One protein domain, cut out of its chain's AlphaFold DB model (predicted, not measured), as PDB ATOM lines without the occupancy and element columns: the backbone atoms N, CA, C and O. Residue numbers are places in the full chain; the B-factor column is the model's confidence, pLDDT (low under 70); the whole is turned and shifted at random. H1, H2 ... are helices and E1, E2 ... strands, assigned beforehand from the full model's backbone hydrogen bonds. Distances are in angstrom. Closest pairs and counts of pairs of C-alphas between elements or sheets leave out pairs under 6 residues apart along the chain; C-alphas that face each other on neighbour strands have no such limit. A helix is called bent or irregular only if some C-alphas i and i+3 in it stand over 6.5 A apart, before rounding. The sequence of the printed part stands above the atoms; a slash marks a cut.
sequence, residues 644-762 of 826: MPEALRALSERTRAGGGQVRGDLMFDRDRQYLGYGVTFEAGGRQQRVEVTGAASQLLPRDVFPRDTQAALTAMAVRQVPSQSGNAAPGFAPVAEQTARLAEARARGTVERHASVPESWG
ATOM      1  N   MET A 644      52.218 -47.198  45.878       87.69
ATOM      2  CA  MET A 644      51.204 -46.960  44.854       87.69
ATOM      3  C   MET A 644      50.505 -48.288  44.482       87.69
ATOM      4  O   MET A 644      51.207 -49.286  44.280       87.69
ATOM      5  N   PRO A 645      49.158 -48.343  44.358       89.38
ATOM      6  CA  PRO A 645      48.467 -49.548  43.907       89.38
ATOM      7  C   PRO A 645      49.062 -50.088  42.605       89.38
ATOM      8  O   PRO A 645      49.411 -49.315  41.713       89.38
ATOM      9  N   GLU A 646      49.136 -51.413  42.471       85.75
ATOM     10  CA  GLU A 646      49.770 -52.082  41.326       85.75
ATOM     11  C   GLU A 646      49.220 -51.581  39.980       85.75
ATOM     12  O   GLU A 646      49.986 -51.283  39.063       85.75
ATOM     13  N   ALA A 647      47.900 -51.373  39.912       91.94
ATOM     14  CA  ALA A 647      47.217 -50.841  38.737       91.94
ATOM     15  C   ALA A 647      47.670 -49.419  38.344       91.94
ATOM     16  O   ALA A 647      47.483 -49.019  37.201       91.94
ATOM     17  N   LEU A 648      48.260 -48.648  39.263       93.88
ATOM     18  CA  LEU A 648      48.699 -47.261  39.062       93.88
ATOM     19  C   LEU A 648      50.214 -47.100  38.955       93.88
ATOM     20  O   LEU A 648      50.684 -46.031  38.559       93.88
ATOM     21  N   ARG A 649      50.990 -48.133  39.293       88.56
ATOM     22  CA  ARG A 649      52.451 -48.042  39.387       88.56
ATOM     23  C   ARG A 649      53.089 -47.581  38.073       88.56
ATOM     24  O   ARG A 649      53.792 -46.575  38.059       88.56
ATOM     25  N   ALA A 650      52.750 -48.234  36.962       88.00
ATOM     26  CA  ALA A 650      53.296 -47.896  35.647       88.00
ATOM     27  C   ALA A 650      52.901 -46.481  35.177       88.00
ATOM     28  O   ALA A 650      53.706 -45.783  34.555       88.00
ATOM     29  N   LEU A 651      51.680 -46.029  35.492       92.00
ATOM     30  CA  LEU A 651      51.242 -44.658  35.216       92.00
ATOM     31  C   LEU A 651      52.058 -43.640  36.022       92.00
ATOM     32  O   LEU A 651      52.511 -42.636  35.468       92.00
ATOM     33  N   SER A 652      52.287 -43.920  37.304       91.12
ATOM     34  CA  SER A 652      53.077 -43.075  38.200       91.12
ATOM     35  C   SER A 652      54.532 -42.947  37.744       91.12
ATOM     36  O   SER A 652      55.038 -41.836  37.566       91.12
ATOM     37  N   GLU A 653      55.183 -44.079  37.470       86.56
ATOM     38  CA  GLU A 653      56.571 -44.147  36.998       86.56
ATOM     39  C   GLU A 653      56.758 -43.369  35.692       86.56
ATOM     40  O   GLU A 653      57.638 -42.512  35.601       86.56
ATOM     41  N   ARG A 654      55.892 -43.597  34.694       87.44
ATOM     42  CA  ARG A 654      55.972 -42.903  33.398       87.44
ATOM     43  C   ARG A 654      55.713 -41.404  33.518       87.44
ATOM     44  O   ARG A 654      56.392 -40.620  32.857       87.44
ATOM     45  N   THR A 655      54.768 -40.999  34.367       89.88
ATOM     46  CA  THR A 655      54.481 -39.578  34.624       89.88
ATOM     47  C   THR A 655      55.717 -38.881  35.185       89.88
ATOM     48  O   THR A 655      56.123 -37.839  34.674       89.88
ATOM     49  N   ARG A 656      56.367 -39.481  36.189       87.81
ATOM     50  CA  ARG A 656      57.572 -38.923  36.820       87.81
ATOM     51  C   ARG A 656      58.786 -38.946  35.897       87.81
ATOM     52  O   ARG A 656      59.503 -37.954  35.828       87.81
ATOM     53  N   ALA A 657      58.988 -40.029  35.145       83.62
ATOM     54  CA  ALA A 657      60.065 -40.130  34.160       83.62
ATOM     55  C   ALA A 657      59.955 -39.052  33.065       83.62
ATOM     56  O   ALA A 657      60.968 -38.557  32.580       83.62
ATOM     57  N   GLY A 658      58.730 -38.641  32.719       84.50
ATOM     58  CA  GLY A 658      58.458 -37.517  31.818       84.50
ATOM     59  C   GLY A 658      58.584 -36.123  32.452       84.50
ATOM     60  O   GLY A 658      58.199 -35.146  31.813       84.50
ATOM     61  N   GLY A 659      59.065 -36.008  33.697       85.88
ATOM     62  CA  GLY A 659      59.158 -34.741  34.437       85.88
ATOM     63  C   GLY A 659      57.822 -34.224  34.983       85.88
ATOM     64  O   GLY A 659      57.721 -33.057  35.363       85.88
ATOM     65  N   GLY A 660      56.788 -35.067  34.997       90.88
ATOM     66  CA  GLY A 660      55.467 -34.753  35.527       90.88
ATOM     67  C   GLY A 660      55.370 -34.827  37.053       90.88
ATOM     68  O   GLY A 660      56.313 -35.200  37.751       90.88
ATOM     69  N   GLN A 661      54.195 -34.484  37.578       93.12
ATOM     70  CA  GLN A 661      53.873 -34.512  39.003       93.12
ATOM     71  C   GLN A 661      52.733 -35.483  39.300       93.12
ATOM     72  O   GLN A 661      51.823 -35.671  38.495       93.12
ATOM     73  N   VAL A 662      52.778 -36.077  40.490       94.69
ATOM     74  CA  VAL A 662      51.722 -36.942  41.022       94.69
ATOM     75  C   VAL A 662      51.248 -36.329  42.334       94.69
ATOM     76  O   VAL A 662      52.064 -36.089  43.222       94.69
ATOM     77  N   ARG A 663      49.953 -36.030  42.442       95.44
ATOM     78  CA  ARG A 663      49.341 -35.387  43.616       95.44
ATOM     79  C   ARG A 663      48.157 -36.198  44.116       95.44
ATOM     80  O   ARG A 663      47.459 -36.810  43.313       95.44
ATOM     81  N   GLY A 664      47.915 -36.162  45.422       96.88
ATOM     82  CA  GLY A 664      46.820 -36.887  46.054       96.88
ATOM     83  C   GLY A 664      45.894 -35.990  46.864       96.88
ATOM     84  O   GLY A 664      46.334 -35.000  47.445       96.88
ATOM     85  N   ASP A 665      44.621 -36.371  46.921       97.62
ATOM     86  CA  ASP A 665      43.616 -35.799  47.816       97.62
ATOM     87  C   ASP A 665      42.762 -36.910  48.436       97.62
ATOM     88  O   ASP A 665      42.523 -37.946  47.819       97.62
ATOM     89  N   LEU A 666      42.330 -36.719  49.680       98.38
ATOM     90  CA  LEU A 666      41.355 -37.588  50.330       98.38
ATOM     91  C   LEU A 666      39.951 -37.219  49.847       98.38
ATOM     92  O   LEU A 666      39.638 -36.042  49.681       98.38
ATOM     93  N   MET A 667      39.096 -38.219  49.669       98.38
ATOM     94  CA  MET A 667      37.719 -38.052  49.217       98.38
ATOM     95  C   MET A 667      36.746 -38.307  50.363       98.38
ATOM     96  O   MET A 667      36.836 -39.330  51.048       98.38
ATOM     97  N   PHE A 668      35.793 -37.397  50.534       98.00
ATOM     98  CA  PHE A 668      34.726 -37.477  51.523       98.00
ATOM     99  C   PHE A 668      33.371 -37.192  50.872       98.00
ATOM    100  O   PHE A 668      33.315 -36.530  49.840       98.00
ATOM    101  N   ASP A 669      32.275 -37.681  51.445       95.19
ATOM    102  CA  ASP A 669      30.941 -37.186  51.086       95.19
ATOM    103  C   ASP A 669      30.624 -35.868  51.819       95.19
ATOM    104  O   ASP A 669      31.369 -35.426  52.702       95.19
ATOM    105  N   ARG A 670      29.477 -35.256  51.500       93.19
ATOM    106  CA  ARG A 670      28.962 -34.053  52.189       93.19
ATOM    107  C   ARG A 670      28.797 -34.225  53.706       93.19
ATOM    108  O   ARG A 670      28.746 -33.253  54.456       93.19
ATOM    109  N   ASP A 671      28.660 -35.469  54.165       91.88
ATOM    110  CA  ASP A 671      28.505 -35.838  55.568       91.88
ATOM    111  C   ASP A 671      29.848 -36.182  56.230       91.88
ATOM    112  O   ASP A 671      29.891 -36.621  57.384       91.88
ATOM    113  N   ARG A 672      30.952 -35.882  55.534       95.06
ATOM    114  CA  ARG A 672      32.338 -36.081  55.957       95.06
ATOM    115  C   ARG A 672      32.691 -37.549  56.161       95.06
ATOM    116  O   ARG A 672      33.624 -37.850  56.901       95.06
ATOM    117  N   GLN A 673      31.982 -38.474  55.527       94.94
ATOM    118  CA  GLN A 673      32.336 -39.887  55.535       94.94
ATOM    119  C   GLN A 673      33.433 -40.151  54.512       94.94
ATOM    120  O   GLN A 673      33.375 -39.650  53.394       94.94
ATOM    121  N   TYR A 674      34.443 -40.930  54.894       97.44
ATOM    122  CA  TYR A 674      35.561 -41.242  54.009       97.44
ATOM    123  C   TYR A 674      35.133 -42.153  52.856       97.44
ATOM    124  O   TYR A 674      34.497 -43.179  53.088       97.44
ATOM    125  N   LEU A 675      35.511 -41.780  51.632       97.31
ATOM    126  CA  LEU A 675      35.180 -42.490  50.391       97.31
ATOM    127  C   LEU A 675      36.408 -43.120  49.722       97.31
ATOM    128  O   LEU A 675      36.275 -44.046  48.922       97.31
ATOM    129  N   GLY A 676      37.613 -42.672  50.076       97.25
ATOM    130  CA  GLY A 676      38.878 -43.134  49.510       97.25
ATOM    131  C   GLY A 676      39.814 -41.966  49.220       97.25
ATOM    132  O   GLY A 676      39.720 -40.924  49.862       97.25
ATOM    133  N   TYR A 677      40.693 -42.101  48.231       98.19
ATOM    134  CA  TYR A 677      41.559 -41.007  47.789       98.19
ATOM    135  C   TYR A 677      41.608 -40.898  46.266       98.19
ATOM    136  O   TYR A 677      41.441 -41.883  45.552       98.19
ATOM    137  N   GLY A 678      41.840 -39.698  45.750       97.50
ATOM    138  CA  GLY A 678      42.141 -39.470  44.345       97.50
ATOM    139  C   GLY A 678      43.628 -39.270  44.120       97.50
ATOM    140  O   GLY A 678      44.303 -38.643  44.935       97.50
ATOM    141  N   VAL A 679      44.127 -39.759  42.990       97.56
ATOM    142  CA  VAL A 679      45.479 -39.485  42.501       97.56
ATOM    143  C   VAL A 679      45.380 -38.779  41.161       97.56
ATOM    144  O   VAL A 679      44.667 -39.211  40.258       97.56
ATOM    145  N   THR A 680      46.098 -37.673  41.048       96.50
ATOM    146  CA  THR A 680      46.182 -36.849  39.850       96.50
ATOM    147  C   THR A 680      47.591 -36.946  39.279       96.50
ATOM    148  O   THR A 680      48.560 -36.655  39.978       96.50
ATOM    149  N   PHE A 681      47.688 -37.322  38.008       95.19
ATOM    150  CA  PHE A 681      48.916 -37.430  37.228       95.19
ATOM    151  C   PHE A 681      48.969 -36.270  36.232       95.19
ATOM    152  O   PHE A 681      48.105 -36.153  35.361       95.19
ATOM    153  N   GLU A 682      49.962 -35.397  36.372       93.25
ATOM    154  CA  GLU A 682      50.147 -34.199  35.550       93.25
ATOM    155  C   GLU A 682      51.454 -34.304  34.760       93.25
ATOM    156  O   GLU A 682      52.531 -34.314  35.349       93.25
ATOM    157  N   ALA A 683      51.390 -34.350  33.429       88.81
ATOM    158  CA  ALA A 683      52.574 -34.341  32.564       88.81
ATOM    159  C   ALA A 683      52.269 -33.676  31.217       88.81
ATOM    160  O   ALA A 683      51.209 -33.895  30.632       88.81
ATOM    161  N   GLY A 684      53.197 -32.856  30.708       81.94
ATOM    162  CA  GLY A 684      53.074 -32.242  29.377       81.94
ATOM    163  C   GLY A 684      51.793 -31.418  29.169       81.94
ATOM    164  O   GLY A 684      51.215 -31.461  28.086       81.94
ATOM    165  N   GLY A 685      51.307 -30.728  30.211       81.94
ATOM    166  CA  GLY A 685      50.062 -29.944  30.174       81.94
ATOM    167  C   GLY A 685      48.769 -30.770  30.207       81.94
ATOM    168  O   GLY A 685      47.686 -30.206  30.079       81.94
ATOM    169  N   ARG A 686      48.863 -32.094  30.377       84.94
ATOM    170  CA  ARG A 686      47.723 -33.007  30.514       84.94
ATOM    171  C   ARG A 686      47.559 -33.435  31.963       84.94
ATOM    172  O   ARG A 686      48.547 -33.613  32.674       84.94
ATOM    173  N   GLN A 687      46.309 -33.641  32.363       90.62
ATOM    174  CA  GLN A 687      45.932 -34.097  33.694       90.62
ATOM    175  C   GLN A 687      45.055 -35.343  33.566       90.62
ATOM    176  O   GLN A 687      44.048 -35.328  32.860       90.62
ATOM    177  N   GLN A 688      45.442 -36.416  34.248       92.88
ATOM    178  CA  GLN A 688      44.664 -37.649  34.357       92.88
ATOM    179  C   GLN A 688      44.383 -37.914  35.832       92.88
ATOM    180  O   GLN A 688      45.278 -37.784  36.667       92.88
ATOM    181  N   ARG A 689      43.145 -38.271  36.171       94.81
ATOM    182  CA  ARG A 689      42.748 -38.589  37.546       94.81
ATOM    183  C   ARG A 689      42.344 -40.047  37.642       94.81
ATOM    184  O   ARG A 689      41.706 -40.561  36.731       94.81
ATOM    185  N   VAL A 690      42.685 -40.675  38.761       97.38
ATOM    186  CA  VAL A 690      42.209 -42.002  39.145       97.38
ATOM    187  C   VAL A 690      41.722 -41.957  40.588       97.38
ATOM    188  O   VAL A 690      42.325 -41.286  41.424       97.38
ATOM    189  N   GLU A 691      40.632 -42.654  40.883       97.31
ATOM    190  CA  GLU A 691      40.075 -42.748  42.234       97.31
ATOM    191  C   GLU A 691      40.365 -44.123  42.834       97.31
ATOM    192  O   GLU A 691      40.151 -45.146  42.190       97.31
ATOM    193  N   VAL A 692      40.861 -44.151  44.069       97.19
ATOM    194  CA  VAL A 692      41.174 -45.369  44.819       97.19
ATOM    195  C   VAL A 692      40.227 -45.487  46.006       97.19
ATOM    196  O   VAL A 692      40.106 -44.564  46.811       97.19
ATOM    197  N   THR A 693      39.561 -46.631  46.134       96.12
ATOM    198  CA  THR A 693      38.561 -46.889  47.179       96.12
ATOM    199  C   THR A 693      38.711 -48.295  47.770       96.12
ATOM    200  O   THR A 693      39.647 -49.032  47.454       96.12
ATOM    201  N   GLY A 694      37.817 -48.649  48.692       92.38
ATOM    202  CA  GLY A 694      37.816 -49.915  49.411       92.38
ATOM    203  C   GLY A 694      39.075 -50.130  50.250       92.38
ATOM    204  O   GLY A 694      39.703 -49.171  50.703       92.38
ATOM    205  N   ALA A 695      39.475 -51.386  50.466       89.94
ATOM    206  CA  ALA A 695      40.585 -51.700  51.373       89.94
ATOM    207  C   ALA A 695      41.921 -51.058  50.945       89.94
ATOM    208  O   ALA A 695      42.696 -50.639  51.805       89.94
ATOM    209  N   ALA A 696      42.151 -50.902  49.634       89.94
ATOM    210  CA  ALA A 696      43.334 -50.236  49.080       89.94
ATOM    211  C   ALA A 696      43.464 -48.785  49.558       89.94
ATOM    212  O   ALA A 696      44.564 -48.269  49.732       89.94
ATOM    213  N   SER A 697      42.332 -48.126  49.808       94.12
ATOM    214  CA  SER A 697      42.298 -46.722  50.211       94.12
ATOM    215  C   SER A 697      42.635 -46.467  51.684       94.12
ATOM    216  O   SER A 697      42.744 -45.312  52.091       94.12
ATOM    217  N   GLN A 698      42.806 -47.520  52.490       91.50
ATOM    218  CA  GLN A 698      43.147 -47.410  53.916       91.50
ATOM    219  C   GLN A 698      44.661 -47.236  54.154       91.50
ATOM    220  O   GLN A 698      45.093 -46.899  55.261       91.50
ATOM    221  N   LEU A 699      45.475 -47.451  53.114       89.31
ATOM    222  CA  LEU A 699      46.925 -47.278  53.121       89.31
ATOM    223  C   LEU A 699      47.317 -46.300  52.009       89.31
ATOM    224  O   LEU A 699      47.196 -46.602  50.825       89.31
ATOM    225  N   LEU A 700      47.760 -45.107  52.404       91.88
ATOM    226  CA  LEU A 700      48.086 -44.014  51.495       91.88
ATOM    227  C   LEU A 700      49.520 -44.149  50.948       91.88
ATOM    228  O   LEU A 700      50.450 -44.281  51.753       91.88
ATOM    229  N   PRO A 701      49.724 -44.048  49.618       89.94
ATOM    230  CA  PRO A 701      51.051 -44.054  49.007       89.94
ATOM    231  C   PRO A 701      51.966 -42.969  49.587       89.94
ATOM    232  O   PRO A 701      51.631 -41.781  49.551       89.94
ATOM    233  N   ARG A 702      53.119 -43.357  50.141       82.62
ATOM    234  CA  ARG A 702      54.030 -42.445  50.876       82.62
ATOM    235  C   ARG A 702      54.716 -41.407  49.992       82.62
ATOM    236  O   ARG A 702      55.131 -40.356  50.474       82.62
ATOM    237  N   ASP A 703      54.850 -41.720  48.715       80.00
ATOM    238  CA  ASP A 703      55.375 -40.854  47.662       80.00
ATOM    239  C   ASP A 703      54.357 -39.795  47.194       80.00
ATOM    240  O   ASP A 703      54.709 -38.901  46.423       80.00
ATOM    241  N   VAL A 704      53.105 -39.887  47.658       90.81
ATOM    242  CA  VAL A 704      52.015 -38.954  47.336       90.81
ATOM    243  C   VAL A 704      51.479 -38.248  48.582       90.81
ATOM    244  O   VAL A 704      51.197 -37.050  48.532       90.81
ATOM    245  N   PHE A 705      51.346 -38.962  49.702       92.62
ATOM    246  CA  PHE A 705      50.716 -38.461  50.922       92.62
ATOM    247  C   PHE A 705      51.708 -38.355  52.093       92.62
ATOM    248  O   PHE A 705      52.469 -39.290  52.355       92.62
ATOM    249  N   PRO A 706      51.669 -37.256  52.873       89.25
ATOM    250  CA  PRO A 706      52.461 -37.127  54.093       89.25
ATOM    251  C   PRO A 706      52.112 -38.178  55.161       89.25
ATOM    252  O   PRO A 706      50.960 -38.597  55.299       89.25
ATOM    253  N   ARG A 707      53.090 -38.526  56.010       85.31
ATOM    254  CA  ARG A 707      52.896 -39.466  57.137       85.31
ATOM    255  C   ARG A 707      51.815 -39.012  58.118       85.31
ATOM    256  O   ARG A 707      51.051 -39.842  58.605       85.31
ATOM    257  N   ASP A 708      51.730 -37.710  58.373       90.38
ATOM    258  CA  ASP A 708      50.728 -37.146  59.282       90.38
ATOM    259  C   ASP A 708      49.304 -37.335  58.740       90.38
ATOM    260  O   ASP A 708      48.386 -37.605  59.514       90.38
ATOM    261  N   THR A 709      49.123 -37.305  57.414       93.38
ATOM    262  CA  THR A 709      47.837 -37.601  56.766       93.38
ATOM    263  C   THR A 709      47.444 -39.065  56.964       93.38
ATOM    264  O   THR A 709      46.310 -39.336  57.356       93.38
ATOM    265  N   GLN A 710      48.376 -40.013  56.795       92.19
ATOM    266  CA  GLN A 710      48.126 -41.432  57.099       92.19
ATOM    267  C   GLN A 710      47.796 -41.645  58.584       92.19
ATOM    268  O   GLN A 710      46.900 -42.425  58.917       92.19
ATOM    269  N   ALA A 711      48.502 -40.966  59.492       90.69
ATOM    270  CA  ALA A 711      48.250 -41.067  60.928       90.69
ATOM    271  C   ALA A 711      46.859 -40.526  61.299       90.69
ATOM    272  O   ALA A 711      46.131 -41.174  62.055       90.69
ATOM    273  N   ALA A 712      46.462 -39.385  60.726       93.81
ATOM    274  CA  ALA A 712      45.128 -38.815  60.893       93.81
ATOM    275  C   ALA A 712      44.037 -39.737  60.322       93.81
ATOM    276  O   ALA A 712      43.038 -39.983  60.998       93.81
ATOM    277  N   LEU A 713      44.254 -40.307  59.130       95.12
ATOM    278  CA  LEU A 713      43.338 -41.272  58.516       95.12
ATOM    279  C   LEU A 713      43.171 -42.515  59.397       95.12
ATOM    280  O   LEU A 713      42.054 -42.953  59.646       95.12
ATOM    281  N   THR A 714      44.269 -43.039  59.941       91.56
ATOM    282  CA  THR A 714      44.247 -44.198  60.846       91.56
ATOM    283  C   THR A 714      43.477 -43.885  62.136       91.56
ATOM    284  O   THR A 714      42.693 -44.707  62.609       91.56
ATOM    285  N   ALA A 715      43.661 -42.691  62.709       91.81
ATOM    286  CA  ALA A 715      42.931 -42.261  63.903       91.81
ATOM    287  C   ALA A 715      41.421 -42.117  63.639       91.81
ATOM    288  O   ALA A 715      40.610 -42.552  64.457       91.81
ATOM    289  N   MET A 716      41.051 -41.556  62.485       95.00
ATOM    290  CA  MET A 716      39.666 -41.488  62.021       95.00
ATOM    291  C   MET A 716      39.073 -42.886  61.830       95.00
ATOM    292  O   MET A 716      38.005 -43.167  62.365       95.00
ATOM    293  N   ALA A 717      39.785 -43.777  61.139       92.69
ATOM    294  CA  ALA A 717      39.356 -45.141  60.852       92.69
ATOM    295  C   ALA A 717      39.033 -45.940  62.129       92.69
ATOM    296  O   ALA A 717      38.004 -46.606  62.193       92.69
ATOM    297  N   VAL A 718      39.851 -45.815  63.184       90.00
ATOM    298  CA  VAL A 718      39.602 -46.453  64.496       90.00
ATOM    299  C   VAL A 718      38.368 -45.880  65.204       90.00
ATOM    300  O   VAL A 718      37.716 -46.579  65.982       90.00
ATOM    301  N   ARG A 719      38.034 -44.606  64.970       91.19
ATOM    302  CA  ARG A 719      36.793 -44.015  65.491       91.19
ATOM    303  C   ARG A 719      35.585 -44.437  64.674       91.19
ATOM    304  O   ARG A 719      34.567 -44.747  65.278       91.19
ATOM    305  N   GLN A 720      35.702 -44.460  63.346       91.88
ATOM    306  CA  GLN A 720      34.640 -44.846  62.419       91.88
ATOM    307  C   GLN A 720      34.245 -46.315  62.605       91.88
ATOM    308  O   GLN A 720      33.053 -46.606  62.715       91.88
ATOM    309  N   VAL A 721      35.243 -47.199  62.713       92.00
ATOM    310  CA  VAL A 721      35.110 -48.643  62.943       92.00
ATOM    311  C   VAL A 721      35.865 -49.016  64.230       92.00
ATOM    312  O   VAL A 721      37.042 -49.382  64.187       92.00
ATOM    313  N   PRO A 722      35.216 -48.881  65.400       91.69
ATOM    314  CA  PRO A 722      35.792 -49.246  66.690       91.69
ATOM    315  C   PRO A 722      36.241 -50.703  66.759       91.69
ATOM    316  O   PRO A 722      35.532 -51.584  66.282       91.69
ATOM    317  N   SER A 723      37.339 -50.993  67.463       90.25
ATOM    318  CA  SER A 723      37.815 -52.374  67.641       90.25
ATOM    319  C   SER A 723      36.794 -53.286  68.327       90.25
ATOM    320  O   SER A 723      36.748 -54.475  68.036       90.25
ATOM    321  N   GLN A 724      35.955 -52.724  69.204       91.88
ATOM    322  CA  GLN A 724      34.871 -53.432  69.891       91.88
ATOM    323  C   GLN A 724      33.849 -54.030  68.917       91.88
ATOM    324  O   GLN A 724      33.256 -55.055  69.218       91.88
ATOM    325  N   SER A 725      33.685 -53.448  67.722       90.81
ATOM    326  CA  SER A 725      32.780 -53.978  66.691       90.81
ATOM    327  C   SER A 725      33.215 -55.336  66.120       90.81
ATOM    328  O   SER A 725      32.480 -55.924  65.336       90.81
ATOM    329  N   GLY A 726      34.435 -55.802  66.423       88.50
ATOM    330  CA  GLY A 726      35.045 -56.970  65.774       88.50
ATOM    331  C   GLY A 726      35.511 -56.704  64.335       88.50
ATOM    332  O   GLY A 726      36.213 -57.526  63.745       88.50
ATOM    333  N   ASN A 727      35.197 -55.534  63.772       88.44
ATOM    334  CA  ASN A 727      35.643 -55.113  62.451       88.44
ATOM    335  C   ASN A 727      36.945 -54.305  62.498       88.44
ATOM    336  O   ASN A 727      37.378 -53.784  63.526       88.44
ATOM    337  N   ALA A 728      37.550 -54.166  61.322       86.94
ATOM    338  CA  ALA A 728      38.608 -53.210  61.041       86.94
ATOM    339  C   ALA A 728      38.209 -52.392  59.807       86.94
ATOM    340  O   ALA A 728      37.465 -52.887  58.966       86.94
ATOM    341  N   ALA A 729      38.724 -51.170  59.667       87.12
ATOM    342  CA  ALA A 729      38.418 -50.311  58.521       87.12
ATOM    343  C   ALA A 729      38.677 -50.943  57.133       87.12
ATOM    344  O   ALA A 729      37.832 -50.777  56.261       87.12
ATOM    345  N   PRO A 730      39.759 -51.720  56.894       87.25
ATOM    346  CA  PRO A 730      39.915 -52.459  55.635       87.25
ATOM    347  C   PRO A 730      39.124 -53.782  55.584       87.25
ATOM    348  O   PRO A 730      39.339 -54.591  54.684       87.25
ATOM    349  N   GLY A 731      38.266 -54.054  56.569       86.44
ATOM    350  CA  GLY A 731      37.441 -55.256  56.643       86.44
ATOM    351  C   GLY A 731      36.272 -55.234  55.658       86.44
ATOM    352  O   GLY A 731      35.884 -54.183  55.157       86.44
ATOM    353  N   PHE A 732      35.691 -56.411  55.416       86.62
ATOM    354  CA  PHE A 732      34.661 -56.630  54.397       86.62
ATOM    355  C   PHE A 732      33.471 -55.654  54.492       86.62
ATOM    356  O   PHE A 732      33.209 -54.914  53.546       86.62
ATOM    357  N   ALA A 733      32.781 -55.601  55.638       87.31
ATOM    358  CA  ALA A 733      31.594 -54.758  55.797       87.31
ATOM    359  C   ALA A 733      31.898 -53.243  55.682       87.31
ATOM    360  O   ALA A 733      31.230 -52.580  54.886       87.31
ATOM    361  N   PRO A 734      32.921 -52.682  56.364       90.19
ATOM    362  CA  PRO A 734      33.276 -51.269  56.196       90.19
ATOM    363  C   PRO A 734      33.693 -50.874  54.774       90.19
ATOM    364  O   PRO A 734      33.331 -49.797  54.308       90.19
ATOM    365  N   VAL A 735      34.427 -51.738  54.062       91.44
ATOM    366  CA  VAL A 735      34.821 -51.503  52.658       91.44
ATOM    367  C   VAL A 735      33.602 -51.408  51.751       91.44
ATOM    368  O   VAL A 735      33.535 -50.570  50.848       91.44
ATOM    369  N   ALA A 736      32.621 -52.262  51.995       89.62
ATOM    370  CA  ALA A 736      31.404 -52.254  51.222       89.62
ATOM    371  C   ALA A 736      30.538 -51.013  51.532       89.62
ATOM    372  O   ALA A 736      30.100 -50.329  50.612       89.62
ATOM    373  N   GLU A 737      30.391 -50.632  52.805       90.06
ATOM    374  CA  GLU A 737      29.739 -49.368  53.193       90.06
ATOM    375  C   GLU A 737      30.425 -48.151  52.538       90.06
ATOM    376  O   GLU A 737      29.764 -47.290  51.957       90.06
ATOM    377  N   GLN A 738      31.761 -48.099  52.565       93.62
ATOM    378  CA  GLN A 738      32.551 -47.035  51.938       93.62
ATOM    379  C   GLN A 738      32.266 -46.905  50.434       93.62
ATOM    380  O   GLN A 738      32.118 -45.796  49.916       93.62
ATOM    381  N   THR A 739      32.208 -48.026  49.717       92.38
ATOM    382  CA  THR A 739      32.039 -48.020  48.258       92.38
ATOM    383  C   THR A 739      30.598 -47.757  47.835       92.38
ATOM    384  O   THR A 739      30.390 -47.018  46.874       92.38
ATOM    385  N   ALA A 740      29.608 -48.250  48.585       90.75
ATOM    386  CA  ALA A 740      28.206 -47.876  48.400       90.75
ATOM    387  C   ALA A 740      28.014 -46.354  48.539       90.75
ATOM    388  O   ALA A 740      27.410 -45.715  47.675       90.75
ATOM    389  N   ARG A 741      28.627 -45.746  49.564       91.19
ATOM    390  CA  ARG A 741      28.611 -44.288  49.758       91.19
ATOM    391  C   ARG A 741      29.326 -43.533  48.645       91.19
ATOM    392  O   ARG A 741      28.863 -42.470  48.247       91.19
ATOM    393  N   LEU A 742      30.427 -44.064  48.108       93.88
ATOM    394  CA  LEU A 742      31.100 -43.447  46.960       93.88
ATOM    395  C   LEU A 742      30.182 -43.424  45.730       93.88
ATOM    396  O   LEU A 742      30.108 -42.399  45.053       93.88
ATOM    397  N   ALA A 743      29.468 -44.519  45.458       91.38
ATOM    398  CA  ALA A 743      28.504 -44.582  44.362       91.38
ATOM    399  C   ALA A 743      27.373 -43.554  44.543       91.38
ATOM    400  O   ALA A 743      27.089 -42.781  43.627       91.38
ATOM    401  N   GLU A 744      26.791 -43.469  45.743       90.06
ATOM    402  CA  GLU A 744      25.760 -42.477  46.082       90.06
ATOM    403  C   GLU A 744      26.283 -41.036  45.957       90.06
ATOM    404  O   GLU A 744      25.633 -40.173  45.358       90.06
ATOM    405  N   ALA A 745      27.483 -40.769  46.477       92.19
ATOM    406  CA  ALA A 745      28.100 -39.452  46.431       92.19
ATOM    407  C   ALA A 745      28.403 -39.014  44.992       92.19
ATOM    408  O   ALA A 745      28.174 -37.848  44.658       92.19
ATOM    409  N   ARG A 746      28.860 -39.935  44.128       91.62
ATOM    410  CA  ARG A 746      29.061 -39.695  42.689       91.62
ATOM    411  C   ARG A 746      27.747 -39.387  41.984       91.62
ATOM    412  O   ARG A 746      27.668 -38.365  41.309       91.62
ATOM    413  N   ALA A 747      26.713 -40.203  42.199       89.44
ATOM    414  CA  ALA A 747      25.393 -40.000  41.598       89.44
ATOM    415  C   ALA A 747      24.783 -38.634  41.959       89.44
ATOM    416  O   ALA A 747      24.072 -38.033  41.156       89.44
ATOM    417  N   ARG A 748      25.095 -38.109  43.152       89.38
ATOM    418  CA  ARG A 748      24.642 -36.789  43.618       89.38
ATOM    419  C   ARG A 748      25.613 -35.639  43.334       89.38
ATOM    420  O   ARG A 748      25.279 -34.498  43.640       89.38
ATOM    421  N   GLY A 749      26.811 -35.905  42.811       92.19
ATOM    422  CA  GLY A 749      27.851 -34.884  42.628       92.19
ATOM    423  C   GLY A 749      28.345 -34.260  43.942       92.19
ATOM    424  O   GLY A 749      28.652 -33.074  43.984       92.19
ATOM    425  N   THR A 750      28.399 -35.045  45.022       94.19
ATOM    426  CA  THR A 750      28.707 -34.589  46.398       94.19
ATOM    427  C   THR A 750      30.043 -35.104  46.941       94.19
ATOM    428  O   THR A 750      30.268 -35.085  48.149       94.19
ATOM    429  N   VAL A 751      30.937 -35.578  46.065       96.44
ATOM    430  CA  VAL A 751      32.301 -35.968  46.450       96.44
ATOM    431  C   VAL A 751      33.134 -34.712  46.709       96.44
ATOM    432  O   VAL A 751      33.433 -33.946  45.794       96.44
ATOM    433  N   GLU A 752      33.547 -34.528  47.955       96.94
ATOM    434  CA  GLU A 752      34.445 -33.469  48.395       96.94
ATOM    435  C   GLU A 752      35.892 -33.965  48.454       96.94
ATOM    436  O   GLU A 752      36.163 -35.106  48.831       96.94
ATOM    437  N   ARG A 753      36.844 -33.091  48.112       96.50
ATOM    438  CA  ARG A 753      38.278 -33.406  48.089       96.50
ATOM    439  C   ARG A 753      39.013 -32.570  49.119       96.50
ATOM    440  O   ARG A 753      38.889 -31.348  49.131       96.50
ATOM    441  N   HIS A 754      39.808 -33.231  49.947       96.06
ATOM    442  CA  HIS A 754      40.463 -32.632  51.101       96.06
ATOM    443  C   HIS A 754      41.931 -33.058  51.164       96.06
ATOM    444  O   HIS A 754      42.273 -34.205  50.892       96.06
ATOM    445  N   ALA A 755      42.827 -32.150  51.557       93.56
ATOM    446  CA  ALA A 755      44.244 -32.482  51.750       93.56
ATOM    447  C   ALA A 755      44.496 -33.299  53.035       93.56
ATOM    448  O   ALA A 755      45.522 -33.968  53.174       93.56
ATOM    449  N   SER A 756      43.564 -33.233  53.986       94.06
ATOM    450  CA  SER A 756      43.645 -33.870  55.299       94.06
ATOM    451  C   SER A 756      42.272 -34.350  55.764       94.06
ATOM    452  O   SER A 756      41.243 -34.003  55.189       94.06
ATOM    453  N   VAL A 757      42.255 -35.143  56.832       95.31
ATOM    454  CA  VAL A 757      41.013 -35.566  57.486       95.31
ATOM    455  C   VAL A 757      40.270 -34.346  58.064       95.31
ATOM    456  O   VAL A 757      40.921 -33.505  58.692       95.31
ATOM    457  N   PRO A 758      38.934 -34.242  57.904       94.00
ATOM    458  CA  PRO A 758      38.135 -33.169  58.493       94.00
ATOM    459  C   PRO A 758      38.238 -33.108  60.022       94.00
ATOM    460  O   PRO A 758      38.154 -34.131  60.703       94.00
ATOM    461  N   GLU A 759      38.324 -31.898  60.580       90.12
ATOM    462  CA  GLU A 759      38.503 -31.676  62.026       90.12
ATOM    463  C   GLU A 759      37.387 -32.270  62.898       90.12
ATOM    464  O   GLU A 759      37.642 -32.638  64.043       90.12
ATOM    465  N   SER A 760      36.169 -32.439  62.369       88.62
ATOM    466  CA  SER A 760      35.056 -33.070  63.100       88.62
ATOM    467  C   SER A 760      35.290 -34.542  63.442       88.62
ATOM    468  O   SER A 760      34.621 -35.089  64.313       88.62
ATOM    469  N   TRP A 761      36.258 -35.194  62.794       91.81
ATOM    470  CA  TRP A 761      36.720 -36.524  63.196       91.81
ATOM    471  C   TRP A 761      37.733 -36.496  64.345       91.81
ATOM    472  O   TRP A 761      38.078 -37.554  64.880       91.81
ATOM    473  N   GLY A 762      38.190 -35.322  64.779       84.81
ATOM    474  CA  GLY A 762      38.922 -35.147  66.031       84.81
ATOM    475  C   GLY A 762      38.003 -35.297  67.248       84.81
ATOM    476  O   GLY A 762      36.812 -34.994  67.188       84.81
TER     477      GLY A 762
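What this domain is: This is residues 644 to 762 of the 826 residues of an uncharacterized protein of Streptomyces populi (UniProt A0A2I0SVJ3). A strongly twisted sheet of four strands stands between two helices: H1 runs along one face near the turn from E2 to E3, and H4 crosses the opposite face toward the other end of the sheet. Short H2 packs by E2 on the face of H1, while H3 only grazes the sheet. The printed part has 119 residues, with four named helices and four named strands in the order H1 E1 E2 E3 H2 H3 H4 E4; the sheet order is E3 E2 E1 E4, all antiparallel, and the class is mixed, helices and strands. It is compact, with a radius of gyration of the C-alphas of 14.7 A, and elongated, spanning 47 by 30 by 26 A.

How they stand to each other: Begin at H1, residues 646 to 657, and go on to the sheet strands E1, 661 to 668, E2, 674 to 683, E3, 686 to 692, and E4, 752 to 754. H1 lies over E2 and E1 at a height over the sheet of 9.1 A; its closest C-alphas to E2 are Thr 655 and Ala 683, 5.9 A apart. E1, E2 and E3 form a meander, each strand the antiparallel neighbour of the one before, with hairpins E1 and E2, and E2 and E3. Look for N 663 and O 680 at 2.9 A between E1 and E2, N 679 and O 690 at 2.8 A between E2 and E3, and N 668 and O 752 at 2.9 A between E1 and E4. H2, residues 694 to 698, has Ser 697 closest to Gly 676 of E2, their C-alphas 5.0 A apart. H3, residues 707 to 720, is close but not clearly touching H2, with the C-alphas of Gln 698 and Leu 713 7.7 A apart. H4, residues 732 to 747, touches H2 with residues 735 to 739 alone, the closest C-alphas being Gly 694 and Val 735 at 4.7 A. H4 and H1 lie on opposite faces, giving three layers, helices on both faces of a sheet; H4 runs slantwise to the strands, at 56 degrees to E2 on the local plane. Every O i to N i+4 pair is within hydrogen-bond range in H3 and H4, against 6 of 8 in H1 and 0 of 1 in H2, where 2 of 2 O i to N i+3 pairs are.

Where its parts are: Find C-alpha 646 at (49.770, -52.082, 41.326), where H1 begins; it is irregular, with C-alphas 647 and 650 7.4 A apart, and is 17.3 A long. E1 measures 23.1 A, E2 28.2 A and E3 20.0 A; H3 measures 19.8 A and H4 22.9 A. E4 ends at C-alpha 754, (40.463, -32.632, 51.101).

The domain as a whole: The C-alphas farthest apart, Gly 684 and Gln 724, are 49.2 A apart. The printed part has no cut; the link H3 to H4 is long, with 11 residues. Mean pLDDT of the printed part is 91.6, and no printed residue is under 70.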